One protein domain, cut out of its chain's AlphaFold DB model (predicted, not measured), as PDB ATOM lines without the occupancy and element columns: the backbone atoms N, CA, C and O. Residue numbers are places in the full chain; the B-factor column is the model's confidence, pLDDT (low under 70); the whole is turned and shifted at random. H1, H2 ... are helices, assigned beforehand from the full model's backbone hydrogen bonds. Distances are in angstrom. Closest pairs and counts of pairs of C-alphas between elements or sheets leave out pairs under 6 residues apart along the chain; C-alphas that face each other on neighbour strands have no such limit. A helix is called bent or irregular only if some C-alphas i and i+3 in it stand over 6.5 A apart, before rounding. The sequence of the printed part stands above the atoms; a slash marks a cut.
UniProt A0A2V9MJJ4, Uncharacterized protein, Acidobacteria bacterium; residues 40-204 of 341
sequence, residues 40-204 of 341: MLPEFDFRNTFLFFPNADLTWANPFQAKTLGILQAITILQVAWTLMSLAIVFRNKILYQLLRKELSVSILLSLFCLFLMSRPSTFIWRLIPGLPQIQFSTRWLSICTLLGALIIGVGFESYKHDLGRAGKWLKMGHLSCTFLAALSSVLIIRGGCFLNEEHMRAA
ATOM      1  N   MET A  40      30.026 -21.023  30.732       88.19
ATOM      2  CA  MET A  40      29.343 -20.016  29.905       88.19
ATOM      3  C   MET A  40      29.555 -20.239  28.405       88.19
ATOM      4  O   MET A  40      28.694 -19.873  27.607       88.19
ATOM      5  N   LEU A  41      30.679 -20.845  28.020       85.19
ATOM      6  CA  LEU A  41      30.927 -21.230  26.633       85.19
ATOM      7  C   LEU A  41      30.128 -22.501  26.287       85.19
ATOM      8  O   LEU A  41      30.137 -23.445  27.086       85.19
ATOM      9  N   PRO A  42      29.451 -22.562  25.121       87.75
ATOM     10  CA  PRO A  42      28.610 -23.699  24.737       87.75
ATOM     11  C   PRO A  42      29.304 -25.065  24.819       87.75
ATOM     12  O   PRO A  42      28.675 -26.044  25.223       87.75
ATOM     13  N   GLU A  43      30.587 -25.136  24.476       85.81
ATOM     14  CA  GLU A  43      31.429 -26.336  24.532       85.81
ATOM     15  C   GLU A  43      31.695 -26.844  25.956       85.81
ATOM     16  O   GLU A  43      31.933 -28.040  26.143       85.81
ATOM     17  N   PHE A  44      31.603 -25.970  26.961       88.88
ATOM     18  CA  PHE A  44      31.819 -26.299  28.371       88.88
ATOM     19  C   PHE A  44      30.523 -26.399  29.184       88.88
ATOM     20  O   PHE A  44      30.555 -26.710  30.377       88.88
ATOM     21  N   ASP A  45      29.372 -26.175  28.554       91.44
ATOM     22  CA  ASP A  45      28.074 -26.420  29.164       91.44
ATOM     23  C   ASP A  45      27.754 -27.923  29.159       91.44
ATOM     24  O   ASP A  45      27.648 -28.566  28.108       91.44
ATOM     25  N   PHE A  46      27.524 -28.488  30.347       91.81
ATOM     26  CA  PHE A  46      27.197 -29.907  30.513       91.81
ATOM     27  C   PHE A  46      25.989 -30.356  29.689       91.81
ATOM     28  O   PHE A  46      25.931 -31.509  29.257       91.81
ATOM     29  N   ARG A  47      25.041 -29.449  29.419       91.06
ATOM     30  CA  ARG A  47      23.839 -29.740  28.626       91.06
ATOM     31  C   ARG A  47      24.166 -30.091  27.182       91.06
ATOM     32  O   ARG A  47      23.421 -30.841  26.554       91.06
ATOM     33  N   ASN A  48      25.275 -29.574  26.667       90.31
ATOM     34  CA  ASN A  48      25.709 -29.825  25.302       90.31
ATOM     35  C   ASN A  48      26.680 -31.007  25.193       90.31
ATOM     36  O   ASN A  48      26.972 -31.467  24.091       90.31
ATOM     37  N   THR A  49      27.149 -31.526  26.328       88.31
ATOM     38  CA  THR A  49      28.145 -32.600  26.405       88.31
ATOM     39  C   THR A  49      27.542 -33.913  26.906       88.31
ATOM     40  O   THR A  49      28.280 -34.804  27.324       88.31
ATOM     41  N   PHE A  50      26.210 -34.057  26.902       92.94
ATOM     42  CA  PHE A  50      25.555 -35.333  27.199       92.94
ATOM     43  C   PHE A  50      26.016 -36.429  26.239       92.94
ATOM     44  O   PHE A  50      26.071 -36.232  25.025       92.94
ATOM     45  N   LEU A  51      26.331 -37.599  26.804       91.38
ATOM     46  CA  LEU A  51      26.820 -38.746  26.046       91.38
ATOM     47  C   LEU A  51      25.768 -39.229  25.046       91.38
ATOM     48  O   LEU A  51      26.089 -39.544  23.904       91.38
ATOM     49  N   PHE A  52      24.510 -39.272  25.479       86.44
ATOM     50  CA  PHE A  52      23.384 -39.695  24.656       86.44
ATOM     51  C   PHE A  52      22.633 -38.469  24.144       86.44
ATOM     52  O   PHE A  52      22.188 -37.637  24.936       86.44
ATOM     53  N   PHE A  53      22.454 -38.394  22.822       83.88
ATOM     54  CA  PHE A  53      21.759 -37.299  22.138       83.88
ATOM     55  C   PHE A  53      22.415 -35.925  22.394       83.88
ATOM     56  O   PHE A  53      21.814 -35.068  23.055       83.88
ATOM     57  N   PRO A  54      23.641 -35.689  21.890       82.50
ATOM     58  CA  PRO A  54      24.283 -34.380  21.999       82.50
ATOM     59  C   PRO A  54      23.488 -33.249  21.360       82.50
ATOM     60  O   PRO A  54      22.515 -33.465  20.634       82.50
ATOM     61  N   ASN A  55      23.923 -32.023  21.636       85.88
ATOM     62  CA  ASN A  55      23.458 -30.855  20.907       85.88
ATOM     63  C   ASN A  55      23.958 -30.929  19.451       85.88
ATOM     64  O   ASN A  55      25.164 -30.861  19.213       85.88
ATOM     65  N   ALA A  56      23.027 -31.092  18.504       86.56
ATOM     66  CA  ALA A  56      23.333 -31.258  17.085       86.56
ATOM     67  C   ALA A  56      24.046 -30.031  16.503       86.56
ATOM     68  O   ALA A  56      25.060 -30.193  15.824       86.56
ATOM     69  N   ASP A  57      23.579 -28.827  16.842       88.12
ATOM     70  CA  ASP A  57      24.142 -27.562  16.360       88.12
ATOM     71  C   ASP A  57      25.595 -27.407  16.810       88.12
ATOM     72  O   ASP A  57      26.468 -27.066  16.014       88.12
ATOM     73  N   LEU A  58      25.881 -27.744  18.072       85.88
ATOM     74  CA  LEU A  58      27.243 -27.689  18.593       85.88
ATOM     75  C   LEU A  58      28.146 -28.736  17.937       85.88
ATOM     76  O   LEU A  58      29.273 -28.423  17.565       85.88
ATOM     77  N   THR A  59      27.670 -29.972  17.768       86.56
ATOM     78  CA  THR A  59      28.461 -31.003  17.078       86.56
ATOM     79  C   THR A  59      28.685 -30.676  15.602       86.56
ATOM     80  O   THR A  59      29.730 -31.016  15.060       86.56
ATOM     81  N   TRP A  60      27.746 -29.982  14.958       86.31
ATOM     82  CA  TRP A  60      27.909 -29.507  13.588       86.31
ATOM     83  C   TRP A  60      28.945 -28.381  13.503       86.31
ATOM     84  O   TRP A  60      29.825 -28.410  12.647       86.31
ATOM     85  N   ALA A  61      28.876 -27.415  14.423       88.94
ATOM     86  CA  ALA A  61      29.791 -26.278  14.474       88.94
ATOM     87  C   ALA A  61      31.205 -26.647  14.963       88.94
ATOM     88  O   ALA A  61      32.164 -25.952  14.637       88.94
ATOM     89  N   ASN A  62      31.350 -27.727  15.738       87.00
ATOM     90  CA  ASN A  62      32.614 -28.141  16.346       87.00
ATOM     91  C   ASN A  62      32.961 -29.607  15.995       87.00
ATOM     92  O   ASN A  62      32.624 -30.533  16.747       87.00
ATOM     93  N   PRO A  63      33.695 -29.841  14.885       85.00
ATOM     94  CA  PRO A  63      34.091 -31.182  14.448       85.00
ATOM     95  C   PRO A  63      34.924 -31.949  15.483       85.00
ATOM     96  O   PRO A  63      34.817 -33.173  15.593       85.00
ATOM     97  N   PHE A  64      35.746 -31.239  16.265       82.69
ATOM     98  CA  PHE A  64      36.544 -31.838  17.335       82.69
ATOM     99  C   PHE A  64      35.643 -32.421  18.429       82.69
ATOM    100  O   PHE A  64      35.820 -33.573  18.844       82.69
ATOM    101  N   GLN A  65      34.637 -31.659  18.857       85.25
ATOM    102  CA  GLN A  65      33.671 -32.108  19.851       85.25
ATOM    103  C   GLN A  65      32.820 -33.270  19.326       85.25
ATOM    104  O   GLN A  65      32.631 -34.253  20.045       85.25
ATOM    105  N   ALA A  66      32.376 -33.213  18.066       87.75
ATOM    106  CA  ALA A  66      31.643 -34.306  17.428       87.75
ATOM    107  C   ALA A  66      32.448 -35.613  17.403       87.75
ATOM    108  O   ALA A  66      31.957 -36.657  17.838       87.75
ATOM    109  N   LYS A  67      33.712 -35.554  16.959       87.44
ATOM    110  CA  LYS A  67      34.606 -36.721  16.915       87.44
ATOM    111  C   LYS A  67      34.861 -37.286  18.312       87.44
ATOM    112  O   LYS A  67      34.768 -38.497  18.509       87.44
ATOM    113  N   THR A  68      35.163 -36.416  19.275       87.19
ATOM    114  CA  THR A  68      35.414 -36.807  20.670       87.19
ATOM    115  C   THR A  68      34.211 -37.540  21.245       87.19
ATOM    116  O   THR A  68      34.345 -38.634  21.791       87.19
ATOM    117  N   LEU A  69      33.016 -36.982  21.070       89.88
ATOM    118  CA  LEU A  69      31.808 -37.585  21.597       89.88
ATOM    119  C   LEU A  69      31.455 -38.909  20.908       89.88
ATOM    120  O   LEU A  69      31.075 -39.853  21.596       89.88
ATOM    121  N   GLY A  70      31.631 -39.011  19.588       90.00
ATOM    122  CA  GLY A  70      31.423 -40.264  18.856       90.00
ATOM    123  C   GLY A  70      32.335 -41.390  19.354       90.00
ATOM    124  O   GLY A  70      31.884 -42.520  19.548       90.00
ATOM    125  N   ILE A  71      33.599 -41.077  19.660       89.69
ATOM    126  CA  ILE A  71      34.534 -42.033  20.271       89.69
ATOM    127  C   ILE A  71      34.056 -42.442  21.669       89.69
ATOM    128  O   ILE A  71      34.014 -43.634  21.974       89.69
ATOM    129  N   LEU A  72      33.642 -41.487  22.507       91.94
ATOM    130  CA  LEU A  72      33.127 -41.783  23.849       91.94
ATOM    131  C   LEU A  72      31.854 -42.643  23.807       91.94
ATOM    132  O   LEU A  72      31.702 -43.548  24.629       91.94
ATOM    133  N   GLN A  73      30.962 -42.416  22.841       93.50
ATOM    134  CA  GLN A  73      29.776 -43.246  22.617       93.50
ATOM    135  C   GLN A  73      30.159 -44.673  22.217       93.50
ATOM    136  O   GLN A  73      29.660 -45.620  22.821       93.50
ATOM    137  N   ALA A  74      31.078 -44.839  21.261       92.38
ATOM    138  CA  ALA A  74      31.550 -46.155  20.831       92.38
ATOM    139  C   ALA A  74      32.210 -46.933  21.985       92.38
ATOM    140  O   ALA A  74      31.884 -48.101  22.206       92.38
ATOM    141  N   ILE A  75      33.070 -46.269  22.769       92.31
ATOM    142  CA  ILE A  75      33.683 -46.840  23.980       92.31
ATOM    143  C   ILE A  75      32.601 -47.257  24.974       92.31
ATOM    144  O   ILE A  75      32.646 -48.366  25.500       92.31
ATOM    145  N   THR A  76      31.605 -46.401  25.208       95.19
ATOM    146  CA  THR A  76      30.537 -46.703  26.166       95.19
ATOM    147  C   THR A  76      29.691 -47.886  25.708       95.19
ATOM    148  O   THR A  76      29.400 -48.760  26.518       95.19
ATOM    149  N   ILE A  77      29.334 -47.968  24.423       95.38
ATOM    150  CA  ILE A  77      28.580 -49.100  23.865       95.38
ATOM    151  C   ILE A  77      29.365 -50.400  24.050       95.38
ATOM    152  O   ILE A  77      28.819 -51.374  24.573       95.38
ATOM    153  N   LEU A  78      30.649 -50.408  23.681       95.44
ATOM    154  CA  LEU A  78      31.510 -51.578  23.845       95.44
ATOM    155  C   LEU A  78      31.644 -51.975  25.322       95.44
ATOM    156  O   LEU A  78      31.511 -53.149  25.658       95.44
ATOM    157  N   GLN A  79      31.845 -51.006  26.215       95.38
ATOM    158  CA  GLN A  79      31.966 -51.238  27.653       95.38
ATOM    159  C   GLN A  79      30.670 -51.777  28.268       95.38
ATOM    160  O   GLN A  79      30.713 -52.697  29.088       95.38
ATOM    161  N   VAL A  80      29.511 -51.234  27.882       96.75
ATOM    162  CA  VAL A  80      28.202 -51.721  28.336       96.75
ATOM    163  C   VAL A  80      27.973 -53.141  27.826       96.75
ATOM    164  O   VAL A  80      27.631 -54.008  28.625       96.75
ATOM    165  N   ALA A  81      28.235 -53.418  26.545       96.50
ATOM    166  CA  ALA A  81      28.133 -54.767  25.991       96.50
ATOM    167  C   ALA A  81      29.042 -55.755  26.742       96.50
ATOM    168  O   ALA A  81      28.588 -56.823  27.155       96.50
ATOM    169  N   TRP A  82      30.292 -55.371  27.003       97.31
ATOM    170  CA  TRP A  82      31.250 -56.187  27.744       97.31
ATOM    171  C   TRP A  82      30.786 -56.459  29.183       97.31
ATOM    172  O   TRP A  82      30.799 -57.604  29.641       97.31
ATOM    173  N   THR A  83      30.288 -55.429  29.869       97.44
ATOM    174  CA  THR A  83      29.748 -55.536  31.232       97.44
ATOM    175  C   THR A  83      28.515 -56.442  31.271       97.44
ATOM    176  O   THR A  83      28.414 -57.298  32.146       97.44
ATOM    177  N   LEU A  84      27.598 -56.320  30.304       97.25
ATOM    178  CA  LEU A  84      26.411 -57.176  30.204       97.25
ATOM    179  C   LEU A  84      26.777 -58.639  29.922       97.25
ATOM    180  O   LEU A  84      26.197 -59.534  30.537       97.25
ATOM    181  N   MET A  85      27.761 -58.892  29.051       96.31
ATOM    182  CA  MET A  85      28.285 -60.247  28.833       96.31
ATOM    183  C   MET A  85      28.881 -60.823  30.119       96.31
ATOM    184  O   MET A  85      28.600 -61.973  30.458       96.31
ATOM    185  N   SER A  86      29.643 -60.021  30.868       96.94
ATOM    186  CA  SER A  86      30.179 -60.440  32.165       96.94
ATOM    187  C   SER A  86      29.062 -60.771  33.164       96.94
ATOM    188  O   SER A  86      29.052 -61.856  33.741       96.94
ATOM    189  N   LEU A  87      28.057 -59.903  33.313       96.88
ATOM    190  CA  LEU A  87      26.918 -60.158  34.203       96.88
ATOM    191  C   LEU A  87      26.159 -61.433  33.821       96.88
ATOM    192  O   LEU A  87      25.810 -62.219  34.698       96.88
ATOM    193  N   ALA A  88      25.952 -61.686  32.526       96.06
ATOM    194  CA  ALA A  88      25.311 -62.912  32.051       96.06
ATOM    195  C   ALA A  88      26.105 -64.176  32.429       96.06
ATOM    196  O   ALA A  88      25.511 -65.199  32.778       96.06
ATOM    197  N   ILE A  89      27.440 -64.109  32.394       96.00
ATOM    198  CA  ILE A  89      28.333 -65.181  32.855       96.00
ATOM    199  C   ILE A  89      28.206 -65.362  34.374       96.00
ATOM    200  O   ILE A  89      27.984 -66.481  34.844       96.00
ATOM    201  N   VAL A  90      28.288 -64.270  35.139       95.44
ATOM    202  CA  VAL A  90      28.234 -64.293  36.607       95.44
ATOM    203  C   VAL A  90      26.891 -64.817  37.112       95.44
ATOM    204  O   VAL A  90      26.870 -65.659  38.003       95.44
ATOM    205  N   PHE A  91      25.766 -64.418  36.514       94.69
ATOM    206  CA  PHE A  91      24.441 -64.916  36.905       94.69
ATOM    207  C   PHE A  91      24.243 -66.411  36.633       94.69
ATOM    208  O   PHE A  91      23.436 -67.054  37.307       94.69
ATOM    209  N   ARG A  92      24.994 -66.997  35.690       93.25
ATOM    210  CA  ARG A  92      25.027 -68.456  35.511       93.25
ATOM    211  C   ARG A  92      25.888 -69.155  36.559       93.25
ATOM    212  O   ARG A  92      25.577 -70.285  36.931       93.25
ATOM    213  N   ASN A  93      26.910 -68.484  37.085       92.88
ATOM    214  CA  ASN A  93      27.681 -68.961  38.226       92.88
ATOM    215  C   ASN A  93      26.959 -68.646  39.547       92.88
ATOM    216  O   ASN A  93      27.276 -67.683  40.246       92.88
ATOM    217  N   LYS A  94      25.981 -69.486  39.914       90.69
ATOM    218  CA  LYS A  94      25.148 -69.281  41.115       90.69
ATOM    219  C   LYS A  94      25.960 -69.111  42.403       90.69
ATOM    220  O   LYS A  94      25.541 -68.340  43.261       90.69
ATOM    221  N   ILE A  95      27.089 -69.809  42.540       92.50
ATOM    222  CA  ILE A  95      27.938 -69.744  43.739       92.50
ATOM    223  C   ILE A  95      28.561 -68.351  43.849       92.50
ATOM    224  O   ILE A  95      28.371 -67.665  44.854       92.50
ATOM    225  N   LEU A  96      29.243 -67.905  42.792       92.56
ATOM    226  CA  LEU A  96      29.910 -66.604  42.784       92.56
ATOM    227  C   LEU A  96      28.909 -65.445  42.839       92.56
ATOM    228  O   LEU A  96      29.133 -64.474  43.559       92.56
ATOM    229  N   TYR A  97      27.773 -65.564  42.144       93.69
ATOM    230  CA  TYR A  97      26.692 -64.587  42.235       93.69
ATOM    231  C   TYR A  97      26.170 -64.452  43.668       93.69
ATOM    232  O   TYR A  97      26.057 -63.335  44.159       93.69
ATOM    233  N   GLN A  98      25.878 -65.558  44.362       94.62
ATOM    234  CA  GLN A  98      25.396 -65.496  45.747       94.62
ATOM    235  C   GLN A  98      26.431 -64.870  46.687       94.62
ATOM    236  O   GLN A  98      26.051 -64.094  47.567       94.62
ATOM    237  N   LEU A  99      27.718 -65.156  46.465       93.94
ATOM    238  CA  LEU A  99      28.820 -64.582  47.235       93.94
ATOM    239  C   LEU A  99      28.928 -63.059  47.052       93.94
ATOM    240  O   LEU A  99      29.109 -62.351  48.037       93.94
ATOM    241  N   LEU A 100      28.779 -62.561  45.818       94.38
ATOM    242  CA  LEU A 100      29.047 -61.161  45.446       94.38
ATOM    243  C   LEU A 100      27.791 -60.331  45.151       94.38
ATOM    244  O   LEU A 100      27.875 -59.216  44.630       94.38
ATOM    245  N   ARG A 101      26.592 -60.853  45.431       94.00
ATOM    246  CA  ARG A 101      25.325 -60.226  45.011       94.00
ATOM    247  C   ARG A 101      25.191 -58.774  45.464       94.00
ATOM    248  O   ARG A 101      24.576 -57.980  44.759       94.00
ATOM    249  N   LYS A 102      25.731 -58.410  46.632       90.69
ATOM    250  CA  LYS A 102      25.597 -57.055  47.190       90.69
ATOM    251  C   LYS A 102      26.532 -56.086  46.473       90.69
ATOM    252  O   LYS A 102      26.097 -55.023  46.048       90.69
ATOM    253  N   GLU A 103      27.783 -56.485  46.301       91.31
ATOM    254  CA  GLU A 103      28.853 -55.749  45.636       91.31
ATOM    255  C   GLU A 103      28.509 -55.523  44.160       91.31
ATOM    256  O   GLU A 103      28.620 -54.403  43.656       91.31
ATOM    257  N   LEU A 104      27.995 -56.560  43.491       93.81
ATOM    258  CA  LEU A 104      27.477 -56.472  42.128       93.81
ATOM    259  C   LEU A 104      26.283 -55.522  42.056       93.81
ATOM    260  O   LEU A 104      26.260 -54.655  41.190       93.81
ATOM    261  N   SER A 105      25.326 -55.627  42.984       92.81
ATOM    262  CA  SER A 105      24.159 -54.733  43.008       92.81
ATOM    263  C   SER A 105      24.571 -53.268  43.163       92.81
ATOM    264  O   SER A 105      24.087 -52.417  42.421       92.81
ATOM    265  N   VAL A 106      25.498 -52.966  44.079       91.62
ATOM    266  CA  VAL A 106      26.040 -51.609  44.259       91.62
ATOM    267  C   VAL A 106      26.754 -51.138  42.991       91.62
ATOM    268  O   VAL A 106      26.490 -50.034  42.524       91.62
ATOM    269  N   SER A 107      27.601 -51.979  42.395       94.69
ATOM    270  CA  SER A 107      28.357 -51.627  41.185       94.69
ATOM    271  C   SER A 107      27.444 -51.375  39.983       94.69
ATOM    272  O   SER A 107      27.661 -50.425  39.233       94.69
ATOM    273  N   ILE A 108      26.388 -52.178  39.826       96.06
ATOM    274  CA  ILE A 108      25.369 -52.012  38.782       96.06
ATOM    275  C   ILE A 108      24.594 -50.714  39.007       96.06
ATOM    276  O   ILE A 108      24.500 -49.905  38.090       96.06
ATOM    277  N   LEU A 109      24.076 -50.479  40.218       96.44
ATOM    278  CA  LEU A 109      23.304 -49.273  40.527       96.44
ATOM    279  C   LEU A 109      24.129 -47.999  40.324       96.44
ATOM    280  O   LEU A 109      23.639 -47.048  39.723       96.44
ATOM    281  N   LEU A 110      25.391 -47.990  40.764       96.00
ATOM    282  CA  LEU A 110      26.286 -46.854  40.553       96.00
ATOM    283  C   LEU A 110      26.643 -46.666  39.072       96.00
ATOM    284  O   LEU A 110      26.687 -45.529  38.609       96.00
ATOM    285  N   SER A 111      26.837 -47.747  38.310       97.12
ATOM    286  CA  SER A 111      27.082 -47.660  36.861       97.12
ATOM    287  C   SER A 111      25.870 -47.090  36.127       97.12
ATOM    288  O   SER A 111      26.009 -46.172  35.321       97.12
ATOM    289  N   LEU A 112      24.665 -47.572  36.450       97.44
ATOM    290  CA  LEU A 112      23.411 -47.044  35.912       97.44
ATOM    291  C   LEU A 112      23.215 -45.574  36.291       97.44
ATOM    292  O   LEU A 112      22.801 -44.782  35.450       97.44
ATOM    293  N   PHE A 113      23.565 -45.187  37.519       97.62
ATOM    294  CA  PHE A 113      23.525 -43.793  37.950       97.62
ATOM    295  C   PHE A 113      24.523 -42.918  37.174       97.62
ATOM    296  O   PHE A 113      24.164 -41.821  36.755       97.62
ATOM    297  N   CYS A 114      25.736 -43.406  36.894       97.12
ATOM    298  CA  CYS A 114      26.700 -42.695  36.048       97.12
ATOM    299  C   CYS A 114      26.169 -42.513  34.618       97.12
ATOM    300  O   CYS A 114      26.215 -41.408  34.083       97.12
ATOM    301  N   LEU A 115      25.615 -43.571  34.007       96.56
ATOM    302  CA  LEU A 115      24.978 -43.491  32.685       96.56
ATOM    303  C   LEU A 115      23.801 -42.506  32.686       96.56
ATOM    304  O   LEU A 115      23.642 -41.730  31.744       96.56
ATOM    305  N   PHE A 116      23.012 -42.497  33.762       97.06
ATOM    306  CA  PHE A 116      21.926 -41.548  33.954       97.06
ATOM    307  C   PHE A 116      22.439 -40.103  34.014       97.06
ATOM    308  O   PHE A 116      21.920 -39.265  33.278       97.06
ATOM    309  N   LEU A 117      23.491 -39.812  34.788       96.56
ATOM    310  CA  LEU A 117      24.111 -38.478  34.863       96.56
ATOM    311  C   LEU A 117      24.696 -37.989  33.527       96.56
ATOM    312  O   LEU A 117      24.821 -36.782  33.324       96.56
ATOM    313  N   MET A 118      25.006 -38.905  32.606       96.19
ATOM    314  CA  MET A 118      25.444 -38.607  31.236       96.19
ATOM    315  C   MET A 118      24.288 -38.434  30.236       96.19
ATOM    316  O   MET A 118      24.527 -38.315  29.032       96.19
ATOM    317  N   SER A 119      23.038 -38.416  30.705       94.31
ATOM    318  CA  SER A 119      21.835 -38.312  29.873       94.31
ATOM    319  C   SER A 119      21.001 -37.068  30.200       94.31
ATOM    320  O   SER A 119      20.952 -36.623  31.351       94.31
ATOM    321  N   ARG A 120      20.281 -36.539  29.198       94.25
ATOM    322  CA  ARG A 120      19.425 -35.341  29.330       94.25
ATOM    323  C   ARG A 120      18.453 -35.377  30.526       94.25
ATOM    324  O   ARG A 120      18.344 -34.351  31.202       94.25
ATOM    325  N   PRO A 121      17.782 -36.503  30.856       95.00
ATOM    326  CA  PRO A 121      16.898 -36.585  32.023       95.00
ATOM    327  C   PRO A 121      17.546 -36.211  33.361       95.00
ATOM    328  O   PRO A 121      16.851 -35.748  34.260       95.00
ATOM    329  N   SER A 122      18.866 -36.346  33.504       96.31
ATOM    330  CA  SER A 122      19.567 -35.999  34.749       96.31
ATOM    331  C   SER A 122      19.757 -34.500  34.980       96.31
ATOM    332  O   SER A 122      20.253 -34.112  36.037       96.31
ATOM    333  N   THR A 123      19.355 -33.638  34.037       95.69
ATOM    334  CA  THR A 123      19.574 -32.180  34.097       95.69
ATOM    335  C   THR A 123      19.131 -31.554  35.426       95.69
ATOM    336  O   THR A 123      19.763 -30.610  35.898       95.69
ATOM    337  N   PHE A 124      18.079 -32.075  36.065       96.94
ATOM    338  CA  PHE A 124      17.632 -31.568  37.366       96.94
ATOM    339  C   PHE A 124      18.676 -31.776  38.476       96.94
ATOM    340  O   PHE A 124      18.842 -30.886  39.303       96.94
ATOM    341  N   ILE A 125      19.423 -32.888  38.469       97.25
ATOM    342  CA  ILE A 125      20.494 -33.149  39.447       97.25
ATOM    343  C   ILE A 125      21.626 -32.143  39.256       97.25
ATOM    344  O   ILE A 125      22.085 -31.539  40.224       97.25
ATOM    345  N   TRP A 126      22.026 -31.919  38.003       95.94
ATOM    346  CA  TRP A 126      23.063 -30.950  37.650       95.94
ATOM    347  C   TRP A 126      22.719 -29.529  38.104       95.94
ATOM    348  O   TRP A 126      23.601 -28.803  38.542       95.94
ATOM    349  N   ARG A 127      21.443 -29.135  38.046       95.00
ATOM    350  CA  ARG A 127      20.987 -27.817  38.522       95.00
ATOM    351  C   ARG A 127      20.832 -27.742  40.040       95.00
ATOM    352  O   ARG A 127      20.991 -26.665  40.602       95.00
ATOM    353  N   LEU A 128      20.501 -28.859  40.689       96.31
ATOM    354  CA  LEU A 128      20.244 -28.912  42.128       96.31
ATOM    355  C   LEU A 128      21.533 -28.867  42.957       96.31
ATOM    356  O   LEU A 128      21.541 -28.267  44.027       96.31
ATOM    357  N   ILE A 129      22.608 -29.514  42.491       93.38
ATOM    358  CA  ILE A 129      23.859 -29.649  43.248       93.38
ATOM    359  C   ILE A 129      24.810 -28.486  42.910       93.38
ATOM    360  O   ILE A 129      25.322 -28.422  41.789       93.38
ATOM    361  N   PRO A 130      25.120 -27.583  43.862       88.31
ATOM    362  CA  PRO A 130      26.036 -26.474  43.612       88.31
ATOM    363  C   PRO A 130      27.437 -26.973  43.254       88.31
ATOM    364  O   PRO A 130      28.002 -27.803  43.962       88.31
ATOM    365  N   GLY A 131      28.035 -26.431  42.192       88.50
ATOM    366  CA  GLY A 131      29.371 -26.837  41.740       88.50
ATOM    367  C   GLY A 131      29.376 -27.993  40.734       88.50
ATOM    368  O   GLY A 131      30.385 -28.203  40.068       88.50
ATOM    369  N   LEU A 132      28.271 -28.736  40.595       92.38
ATOM    370  CA  LEU A 132      28.203 -29.863  39.666       92.38
ATOM    371  C   LEU A 132      28.325 -29.421  38.190       92.38
ATOM    372  O   LEU A 132      29.124 -30.031  37.479       92.38
ATOM    373  N   PRO A 133      27.668 -28.340  37.713       94.12
ATOM    374  CA  PRO A 133      27.852 -27.847  36.344       94.12
ATOM    375  C   PRO A 133      29.301 -27.495  35.999       94.12
ATOM    376  O   PRO A 133      29.717 -27.709  34.866       94.12
ATOM    377  N   GLN A 134      30.091 -27.023  36.969       91.94
ATOM    378  CA  GLN A 134      31.496 -26.635  36.791       91.94
ATOM    379  C   GLN A 134      32.422 -27.833  36.515       91.94
ATOM    380  O   GLN A 134      33.576 -27.651  36.133       91.94
ATOM    381  N   ILE A 135      31.917 -29.068  36.623       90.12
ATOM    382  CA  ILE A 135      32.583 -30.257  36.074       90.12
ATOM    383  C   ILE A 135      32.548 -30.250  34.529       90.12
ATOM    384  O   ILE A 135      33.282 -31.025  33.920       90.12
ATOM    385  N   GLN A 136      31.793 -29.346  33.893       92.44
ATOM    386  CA  GLN A 136      31.696 -29.064  32.450       92.44
ATOM    387  C   GLN A 136      31.196 -30.234  31.602       92.44
ATOM    388  O   GLN A 136      30.146 -30.160  30.981       92.44
ATOM    389  N   PHE A 137      31.932 -31.339  31.570       91.69
ATOM    390  CA  PHE A 137      31.650 -32.472  30.705       91.69
ATOM    391  C   PHE A 137      30.886 -33.541  31.468       91.69
ATOM    392  O   PHE A 137      31.440 -34.192  32.360       91.69
ATOM    393  N   SER A 138      29.631 -33.781  31.081       93.19
ATOM    394  CA  SER A 138      28.857 -34.870  31.681       93.19
ATOM    395  C   SER A 138      29.538 -36.228  31.452       93.19
ATOM    396  O   SER A 138      29.545 -37.078  32.336       93.19
ATOM    397  N   THR A 139      30.240 -36.394  30.328       93.06
ATOM    398  CA  THR A 139      31.006 -37.603  30.000       93.06
ATOM    399  C   THR A 139      32.124 -37.941  30.991       93.06
ATOM    400  O   THR A 139      32.594 -39.074  30.977       93.06
ATOM    401  N   ARG A 140      32.523 -37.043  31.910       93.88
ATOM    402  CA  ARG A 140      33.476 -37.373  32.994       93.88
ATOM    403  C   ARG A 140      32.962 -38.476  33.925       93.88
ATOM    404  O   ARG A 140      33.764 -39.201  34.511       93.88
ATOM    405  N   TRP A 141      31.646 -38.673  34.016       95.25
ATOM    406  CA  TRP A 141      31.061 -39.802  34.748       95.25
ATOM    407  C   TRP A 141      31.375 -41.163  34.109       95.25
ATOM    408  O   TRP A 141      31.283 -42.191  34.788       95.25
ATOM    409  N   LEU A 142      31.821 -41.190  32.845       94.94
ATOM    410  CA  LEU A 142      32.283 -42.410  32.191       94.94
ATOM    411  C   LEU A 142      33.478 -43.013  32.931       94.94
ATOM    412  O   LEU A 142      33.501 -44.222  33.094       94.94
ATOM    413  N   SER A 143      34.405 -42.211  33.470       94.00
ATOM    414  CA  SER A 143      35.572 -42.720  34.209       94.00
ATOM    415  C   SER A 143      35.173 -43.585  35.411       94.00
ATOM    416  O   SER A 143      35.729 -44.663  35.621       94.00
ATOM    417  N   ILE A 144      34.165 -43.147  36.172       95.50
ATOM    418  CA  ILE A 144      33.630 -43.911  37.309       95.50
ATOM    419  C   ILE A 144      32.893 -45.153  36.797       95.50
ATOM    420  O   ILE A 144      33.101 -46.252  37.308       95.50
ATOM    421  N   CYS A 145      32.085 -45.007  35.743       96.62
ATOM    422  CA  CYS A 145      31.400 -46.131  35.111       96.62
ATOM    423  C   CYS A 145      32.380 -47.200  34.588       96.62
ATOM    424  O   CYS A 145      32.091 -48.391  34.687       96.62
ATOM    425  N   THR A 146      33.533 -46.799  34.043       95.62
ATOM    426  CA  THR A 146      34.597 -47.691  33.556       95.62
ATOM    427  C   THR A 146      35.240 -48.464  34.692       95.62
ATOM    428  O   THR A 146      35.395 -49.675  34.567       95.62
ATOM    429  N   LEU A 147      35.546 -47.813  35.818       96.50
ATOM    430  CA  LEU A 147      36.078 -48.499  36.997       96.50
ATOM    431  C   LEU A 147      35.111 -49.584  37.500       96.50
ATOM    432  O   LEU A 147      35.513 -50.722  37.730       96.50
ATOM    433  N   LEU A 148      33.825 -49.245  37.628       96.62
ATOM    434  CA  LEU A 148      32.794 -50.184  38.075       96.62
ATOM    435  C   LEU A 148      32.591 -51.333  37.076       96.62
ATOM    436  O   LEU A 148      32.503 -52.495  37.475       96.62
ATOM    437  N   GLY A 149      32.569 -51.022  35.778       96.12
ATOM    438  CA  GLY A 149      32.500 -52.014  34.708       96.12
ATOM    439  C   GLY A 149      33.693 -52.968  34.727       96.12
ATOM    440  O   GLY A 149      33.500 -54.177  34.646       96.12
ATOM    441  N   ALA A 150      34.913 -52.456  34.918       96.12
ATOM    442  CA  ALA A 150      36.134 -53.259  34.986       96.12
ATOM    443  C   ALA A 150      36.107 -54.274  36.140       96.12
ATOM    444  O   ALA A 150      36.497 -55.426  35.948       96.12
ATOM    445  N   LEU A 151      35.584 -53.886  37.310       95.69
ATOM    446  CA  LEU A 151      35.385 -54.810  38.433       95.69
ATOM    447  C   LEU A 151      34.421 -55.942  38.056       95.69
ATOM    448  O   LEU A 151      34.737 -57.114  38.256       95.69
ATOM    449  N   ILE A 152      33.273 -55.607  37.460       97.12
ATOM    450  CA  ILE A 152      32.286 -56.600  37.013       97.12
ATOM    451  C   ILE A 152      32.894 -57.523  35.947       97.12
ATOM    452  O   ILE A 152      32.733 -58.738  36.023       97.12
ATOM    453  N   ILE A 153      33.615 -56.979  34.968       97.31
ATOM    454  CA  ILE A 153      34.317 -57.731  33.916       97.31
ATOM    455  C   ILE A 153      35.337 -58.711  34.518       97.31
ATOM    456  O   ILE A 153      35.373 -59.878  34.127       97.31
ATOM    457  N   GLY A 154      36.117 -58.274  35.511       96.00
ATOM    458  CA  GLY A 154      37.064 -59.131  36.229       96.00
ATOM    459  C   GLY A 154      36.387 -60.326  36.910       96.00
ATOM    460  O   GLY A 154      36.840 -61.461  36.771       96.00
ATOM    461  N   VAL A 155      35.243 -60.103  37.568       95.25
ATOM    462  CA  VAL A 155      34.427 -61.184  38.163       95.25
ATOM    463  C   VAL A 155      33.887 -62.146  37.089       95.25
ATOM    464  O   VAL A 155      33.778 -63.357  37.319       95.25
ATOM    465  N   GLY A 156      33.599 -61.638  35.888       96.00
ATOM    466  CA  GLY A 156      33.245 -62.449  34.722       96.00
ATOM    467  C   GLY A 156      34.336 -63.443  34.339       96.00
ATOM    468  O   GLY A 156      34.040 -64.618  34.124       96.00
ATOM    469  N   PHE A 157      35.600 -63.009  34.320       96.56
ATOM    470  CA  PHE A 157      36.738 -63.903  34.083       96.56
ATOM    471  C   PHE A 157      36.902 -64.957  35.177       96.56
ATOM    472  O   PHE A 157      37.144 -66.119  34.860       96.56
ATOM    473  N   GLU A 158      36.704 -64.601  36.448       95.25
ATOM    474  CA  GLU A 158      36.799 -65.568  37.551       95.25
ATOM    475  C   GLU A 158      35.786 -66.718  37.394       95.25
ATOM    476  O   GLU A 158      36.081 -67.881  37.674       95.25
ATOM    477  N   SER A 159      34.618 -66.429  36.814       93.12
ATOM    478  CA  SER A 159      33.600 -67.441  36.510       93.12
ATOM    479  C   SER A 159      34.010 -68.450  35.428       93.12
ATOM    480  O   SER A 159      33.308 -69.444  35.234       93.12
ATOM    481  N   TYR A 160      35.131 -68.257  34.719       93.88
ATOM    482  CA  TYR A 160      35.576 -69.188  33.674       93.88
ATOM    483  C   TYR A 160      36.000 -70.542  34.240       93.88
ATOM    484  O   TYR A 160      35.893 -71.535  33.514       93.88
ATOM    485  N   LYS A 161      36.419 -70.571  35.513       89.25
ATOM    486  CA  LYS A 161      36.822 -71.775  36.255       89.25
ATOM    487  C   LYS A 161      35.664 -72.746  36.499       89.25
ATOM    488  O   LYS A 161      35.899 -73.909  36.803       89.25
ATOM    489  N   HIS A 162      34.425 -72.282  36.352       86.38
ATOM    490  CA  HIS A 162      33.229 -73.088  36.557       86.38
ATOM    491  C   HIS A 162      32.622 -73.550  35.224       86.38
ATOM    492  O   HIS A 162      32.736 -72.879  34.185       86.38
ATOM    493  N   ASP A 163      31.954 -74.704  35.260       86.38
ATOM    494  CA  ASP A 163      31.124 -75.160  34.149       86.38
ATOM    495  C   ASP A 163      29.835 -74.326  34.090       86.38
ATOM    496  O   ASP A 163      29.098 -74.195  35.067       86.38
ATOM    497  N   LEU A 164      29.591 -73.725  32.928       85.25
ATOM    498  CA  LEU A 164      28.460 -72.834  32.653       85.25
ATOM    499  C   LEU A 164      27.474 -73.459  31.644       85.25
ATOM    500  O   LEU A 164      26.563 -72.779  31.150       85.25
ATOM    501  N   GLY A 165      27.666 -74.739  31.304       86.62
ATOM    502  CA  GLY A 165      26.900 -75.474  30.302       86.62
ATOM    503  C   GLY A 165      27.148 -74.996  28.863       86.62
ATOM    504  O   GLY A 165      27.973 -74.121  28.593       86.62
ATOM    505  N   ARG A 166      26.385 -75.542  27.898       84.56
ATOM    506  CA  ARG A 166      26.569 -75.264  26.452       84.56
ATOM    507  C   ARG A 166      26.468 -73.780  26.087       84.56
ATOM    508  O   ARG A 166      27.283 -73.280  25.317       84.56
ATOM    509  N   ALA A 167      25.501 -73.061  26.656       85.00
ATOM    510  CA  ALA A 167      25.354 -71.621  26.427       85.00
ATOM    511  C   ALA A 167      26.488 -70.796  27.071       85.00
ATOM    512  O   ALA A 167      26.791 -69.701  26.605       85.00
ATOM    513  N   GLY A 168      27.174 -71.345  28.078       88.19
ATOM    514  CA  GLY A 168      28.364 -70.746  28.670       88.19
ATOM    515  C   GLY A 168      29.522 -70.587  27.686       88.19
ATOM    516  O   GLY A 168      30.237 -69.594  27.761       88.19
ATOM    517  N   LYS A 169      29.678 -71.504  26.720       91.06
ATOM    518  CA  LYS A 169      30.714 -71.400  25.677       91.06
ATOM    519  C   LYS A 169      30.543 -70.132  24.835       91.06
ATOM    520  O   LYS A 169      31.505 -69.399  24.640       91.06
ATOM    521  N   TRP A 170      29.318 -69.858  24.383       93.62
ATOM    522  CA  TRP A 170      29.005 -68.672  23.580       93.62
ATOM    523  C   TRP A 170      29.172 -67.376  24.375       93.62
ATOM    524  O   TRP A 170      29.733 -66.419  23.853       93.62
ATOM    525  N   LEU A 171      28.776 -67.366  25.653       93.94
ATOM    526  CA  LEU A 171      28.998 -66.217  26.537       93.94
ATOM    527  C   LEU A 171      30.491 -65.949  26.769       93.94
ATOM    528  O   LEU A 171      30.928 -64.811  26.621       93.94
ATOM    529  N   LYS A 172      31.289 -66.988  27.064       94.50
ATOM    530  CA  LYS A 172      32.752 -66.868  27.218       94.50
ATOM    531  C   LYS A 172      33.400 -66.352  25.929       94.50
ATOM    532  O   LYS A 172      34.283 -65.500  25.993       94.50
ATOM    533  N   MET A 173      32.946 -66.830  24.769       94.81
ATOM    534  CA  MET A 173      33.429 -66.354  23.472       94.81
ATOM    535  C   MET A 173      33.072 -64.881  23.251       94.81
ATOM    536  O   MET A 173      33.964 -64.097  22.963       94.81
ATOM    537  N   GLY A 174      31.817 -64.479  23.472       95.81
ATOM    538  CA  GLY A 174      31.393 -63.080  23.349       95.81
ATOM    539  C   GLY A 174      32.132 -62.142  24.309       95.81
ATOM    540  O   GLY A 174      32.552 -61.056  23.917       95.81
ATOM    541  N   HIS A 175      32.369 -62.578  25.547       96.50
ATOM    542  CA  HIS A 175      33.150 -61.832  26.532       96.50
ATOM    543  C   HIS A 175      34.629 -61.690  26.121       96.50
ATOM    544  O   HIS A 175      35.192 -60.599  26.220       96.50
ATOM    545  N   LEU A 176      35.246 -62.750  25.579       97.00
ATOM    546  CA  LEU A 176      36.595 -62.686  25.000       97.00
ATOM    547  C   LEU A 176      36.648 -61.792  23.755       97.00
ATOM    548  O   LEU A 176      37.591 -61.023  23.612       97.00
ATOM    549  N   SER A 177      35.630 -61.831  22.892       96.75
ATOM    550  CA  SER A 177      35.523 -60.931  21.741       96.75
ATOM    551  C   SER A 177      35.441 -59.471  22.186       96.75
ATOM    552  O   SER A 177      36.169 -58.643  21.651       96.75
ATOM    553  N   CYS A 178      34.635 -59.152  23.204       97.00
ATOM    554  CA  CYS A 178      34.582 -57.801  23.773       97.00
ATOM    555  C   CYS A 178      35.934 -57.376  24.361       97.00
ATOM    556  O   CYS A 178      36.361 -56.247  24.145       97.00
ATOM    557  N   THR A 179      36.631 -58.290  25.042       96.12
ATOM    558  CA  THR A 179      37.975 -58.045  25.590       96.12
ATOM    559  C   THR A 179      38.977 -57.734  24.482       96.12
ATOM    560  O   THR A 179      39.716 -56.756  24.565       96.12
ATOM    561  N   PHE A 180      38.984 -58.547  23.423       96.56
ATOM    562  CA  PHE A 180      39.844 -58.348  22.264       96.56
ATOM    563  C   PHE A 180      39.549 -57.016  21.573       96.56
ATOM    564  O   PHE A 180      40.472 -56.250  21.312       96.56
ATOM    565  N   LEU A 181      38.269 -56.708  21.333       96.06
ATOM    566  CA  LEU A 181      37.855 -55.437  20.741       96.06
ATOM    567  C   LEU A 181      38.272 -54.255  21.618       96.06
ATOM    568  O   LEU A 181      38.821 -53.297  21.092       96.06
ATOM    569  N   ALA A 182      38.098 -54.329  22.937       93.25
ATOM    570  CA  ALA A 182      38.502 -53.258  23.845       93.25
ATOM    571  C   ALA A 182      40.025 -53.055  23.865       93.25
ATOM    572  O   ALA A 182      40.495 -51.916  23.838       93.25
ATOM    573  N   ALA A 183      40.802 -54.143  23.859       93.31
ATOM    574  CA  ALA A 183      42.259 -54.085  23.766       93.31
ATOM    575  C   ALA A 183      42.711 -53.488  22.425       93.31
ATOM    576  O   ALA A 183      43.537 -52.575  22.404       93.31
ATOM    577  N   LEU A 184      42.124 -53.941  21.313       93.31
ATOM    578  CA  LEU A 184      42.404 -53.417  19.979       93.31
ATOM    579  C   LEU A 184      42.039 -51.934  19.879       93.31
ATOM    580  O   LEU A 184      42.873 -51.136  19.466       93.31
ATOM    581  N   SER A 185      40.837 -51.543  20.309       89.31
ATOM    582  CA  SER A 185      40.403 -50.145  20.351       89.31
ATOM    583  C   SER A 185      41.347 -49.290  21.189       89.31
ATOM    584  O   SER A 185      41.717 -48.208  20.750       89.31
ATOM    585  N   SER A 186      41.800 -49.778  22.347       88.62
ATOM    586  CA  SER A 186      42.764 -49.056  23.188       88.62
ATOM    587  C   SER A 186      44.092 -48.843  22.462       88.62
ATOM    588  O   SER A 186      44.606 -47.728  22.440       88.62
ATOM    589  N   VAL A 187      44.624 -49.876  21.799       89.56
ATOM    590  CA  VAL A 187      45.849 -49.761  20.992       89.56
ATOM    591  C   VAL A 187      45.656 -48.790  19.829       89.56
ATOM    592  O   VAL A 187      46.532 -47.963  19.594       89.56
ATOM    593  N   LEU A 188      44.526 -48.853  19.123       87.56
ATOM    594  CA  LEU A 188      44.217 -47.956  18.006       87.56
ATOM    595  C   LEU A 188      44.049 -46.504  18.460       87.56
ATOM    596  O   LEU A 188      44.500 -45.608  17.759       87.56
ATOM    597  N   ILE A 189      43.453 -46.258  19.627       84.56
ATOM    598  CA  ILE A 189      43.313 -44.914  20.204       84.56
ATOM    599  C   ILE A 189      44.685 -44.370  20.623       84.56
ATOM    600  O   ILE A 189      45.034 -43.251  20.259       84.56
ATOM    601  N   ILE A 190      45.486 -45.170  21.336       84.19
ATOM    602  CA  ILE A 190      46.824 -44.769  21.800       84.19
ATOM    603  C   ILE A 190      47.757 -44.513  20.609       84.19
ATOM    604  O   ILE A 190      48.421 -43.481  20.554       84.19
ATOM    605  N   ARG A 191      47.806 -45.435  19.637       82.44
ATOM    606  CA  ARG A 191      48.674 -45.317  18.452       82.44
ATOM    607  C   ARG A 191      48.148 -44.347  17.411       82.44
ATOM    608  O   ARG A 191      48.938 -43.778  16.670       82.44
ATOM    609  N   GLY A 192      46.834 -44.167  17.349       74.94
ATOM    610  CA  GLY A 192      46.186 -43.244  16.428       74.94
ATOM    611  C   GLY A 192      46.504 -41.781  16.715       74.94
ATOM    612  O   GLY A 192      46.118 -40.948  15.905       74.94
ATOM    613  N   GLY A 193      47.198 -41.480  17.825       63.84
ATOM    614  CA  GLY A 193      47.595 -40.132  18.207       63.84
ATOM    615  C   GLY A 193      46.349 -39.299  18.451       63.84
ATOM    616  O   GLY A 193      45.778 -38.715  17.533       63.84
ATOM    617  N   CYS A 194      45.859 -39.289  19.685       60.56
ATOM    618  CA  CYS A 194      44.623 -38.592  19.988       60.56
ATOM    619  C   CYS A 194      44.749 -37.077  19.734       60.56
ATOM    620  O   CYS A 194      45.214 -36.308  20.565       60.56
ATOM    621  N   PHE A 195      44.225 -36.700  18.567       60.78
ATOM    622  CA  PHE A 195      43.617 -35.431  18.166       60.78
ATOM    623  C   PHE A 195      44.500 -34.256  17.768       60.78
ATOM    624  O   PHE A 195      43.975 -33.372  17.097       60.78
ATOM    625  N   LEU A 196      45.785 -34.227  18.105       61.84
ATOM    626  CA  LEU A 196      46.623 -33.068  17.802       61.84
ATOM    627  C   LEU A 196      47.881 -33.555  17.083       61.84
ATOM    628  O   LEU A 196      48.708 -34.263  17.652       61.84
ATOM    629  N   ASN A 197      47.983 -33.232  15.791       70.56
ATOM    630  CA  ASN A 197      49.253 -33.356  15.080       70.56
ATOM    631  C   ASN A 197      50.237 -32.303  15.634       70.56
ATOM    632  O   ASN A 197      49.855 -31.413  16.397       70.56
ATOM    633  N   GLU A 198      51.506 -32.398  15.250       75.44
ATOM    634  CA  GLU A 198      52.546 -31.481  15.728       75.44
ATOM    635  C   GLU A 198      52.201 -30.002  15.471       75.44
ATOM    636  O   GLU A 198      52.481 -29.140  16.297       75.44
ATOM    637  N   GLU A 199      51.514 -29.711  14.366       77.88
ATOM    638  CA  GLU A 199      51.044 -28.369  14.020       77.88
ATOM    639  C   GLU A 199      49.968 -27.855  14.988       77.88
ATOM    640  O   GLU A 199      50.095 -26.749  15.508       77.88
ATOM    641  N   HIS A 200      48.954 -28.665  15.307       75.50
ATOM    642  CA  HIS A 200      47.945 -28.302  16.301       75.50
ATOM    643  C   HIS A 200      48.559 -28.149  17.698       75.50
ATOM    644  O   HIS A 200      48.108 -27.300  18.464       75.50
ATOM    645  N   MET A 201      49.589 -28.937  18.037       71.94
ATOM    646  CA  MET A 201      50.317 -28.768  19.298       71.94
ATOM    647  C   MET A 201      51.067 -27.441  19.341       71.94
ATOM    648  O   MET A 201      50.896 -26.688  20.295       71.94
ATOM    649  N   ARG A 202      51.801 -27.096  18.278       75.81
ATOM    650  CA  ARG A 202      52.479 -25.796  18.167       75.81
ATOM    651  C   ARG A 202      51.496 -24.624  18.194       75.81
ATOM    652  O   ARG A 202      51.778 -23.612  18.826       75.81
ATOM    653  N   ALA A 203      50.340 -24.756  17.543       73.69
ATOM    654  CA  ALA A 203      49.289 -23.742  17.574       73.69
ATOM    655  C   ALA A 203      48.701 -23.574  18.987       73.69
ATOM    656  O   ALA A 203      48.554 -22.449  19.457       73.69
ATOM    657  N   ALA A 204      48.436 -24.681  19.691       72.62
ATOM    658  CA  ALA A 204      47.959 -24.655  21.072       72.62
ATOM    659  C   ALA A 204      48.998 -24.053  22.035       72.62
ATOM    660  O   ALA A 204      48.631 -23.281  22.914       72.62
TER     661      ALA A 204
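Overview. This is residues 40 to 204 of the 341 residues of an uncharacterized protein of Acidobacteria bacterium (UniProt A0A2V9MJJ4). Four long helices, H3, H5, H2 and H6 in that order across, make a staggered row, an up-and-down bundle in which each runs against the one before it in the chain. H2 and H5 form the middle, H3 packs on H5, and H6 packs on H2 and splays away from H5, while the short helices H1, H4 and H7 and residues 40 to 55 lie toward the end where H2 begins and residues 197 to 203 stick out free. The printed part has 165 residues with seven named helices, H1 to H7 in chain order, and no named strand: the class is all helix. It is only just loose, close to compact, with a radius of gyration of the C-alphas of 18.6 A and spans of 55 by 41 by 23 A.

Arrangement. The hub is H2, residues 63 to 92, which touches four other helices. It touches H5, residues 138 to 161, at a shallow tilt of 30 degrees, the same way, with the C-alphas of Ser 86 and Gly 156 closest at 4.5 A. With residues 78 to 92 alone H2 touches H6, residues 165 to 191, at a shallow tilt of 25 degrees, opposite ways; the closest C-alphas, of Trp 82 and Cys 178, are 5.4 A apart. H5 and H6 are close but not clearly touching, at a steep tilt of 42 degrees. H3, residues 94 to 117, touches H5 at a shallow tilt of 15 degrees, opposite ways, with the C-alphas of Ser 111 and Cys 145 closest at 4.9 A. H2 and H3 only just touch, and only at the corner, with 3 pairs of C-alphas within 8 A, the closest Phe 91 and Tyr 97 at 5.8 A. H1, residues 56 to 61, touches H2 only at the corner, C-alphas 59 and 66 being closest at 4.6 A. H4, residues 120 to 128, is about perpendicular to H3 at 77 degrees; they only just touch, and only at the corner, with 3 such pairs, C-alphas 116 and 122 closest at 6.1 A. H7, residues 198 to 204, touches no helix. Every O i to N i+4 pair is within hydrogen-bond range in H1, H2 and H7, against 18 of 20 in H3, 3 of 5 in H4, 15 of 20 in H5 and 21 of 23 in H6.

Along the chain. H2 is 43.8 A long, from C-alpha 63 at (34.091, -31.182, 14.448) to C-alpha 92 at (25.027, -68.456, 35.511). H6 measures 39.0 A, H5 38.0 A and H3 31.4 A. H3 has a kink of 72 degrees near residue 101 and is irregular, C-alphas 99 and 102 being 8.2 A apart; H4 is irregular too, with 7.4 A between C-alphas 121 and 124. H5 has a kink of 30 degrees near residue 145. H7 ends with C-alpha 204 at (47.959, -24.655, 21.072).

Size, cuts and confidence. The two C-alphas farthest apart, of Gly 165 and Ala 203, are 57.8 A from each other. The printed part has no cut, and no link between named helices is long. The mean pLDDT of the printed part is 90.7, and residues 193 to 196 are under 70.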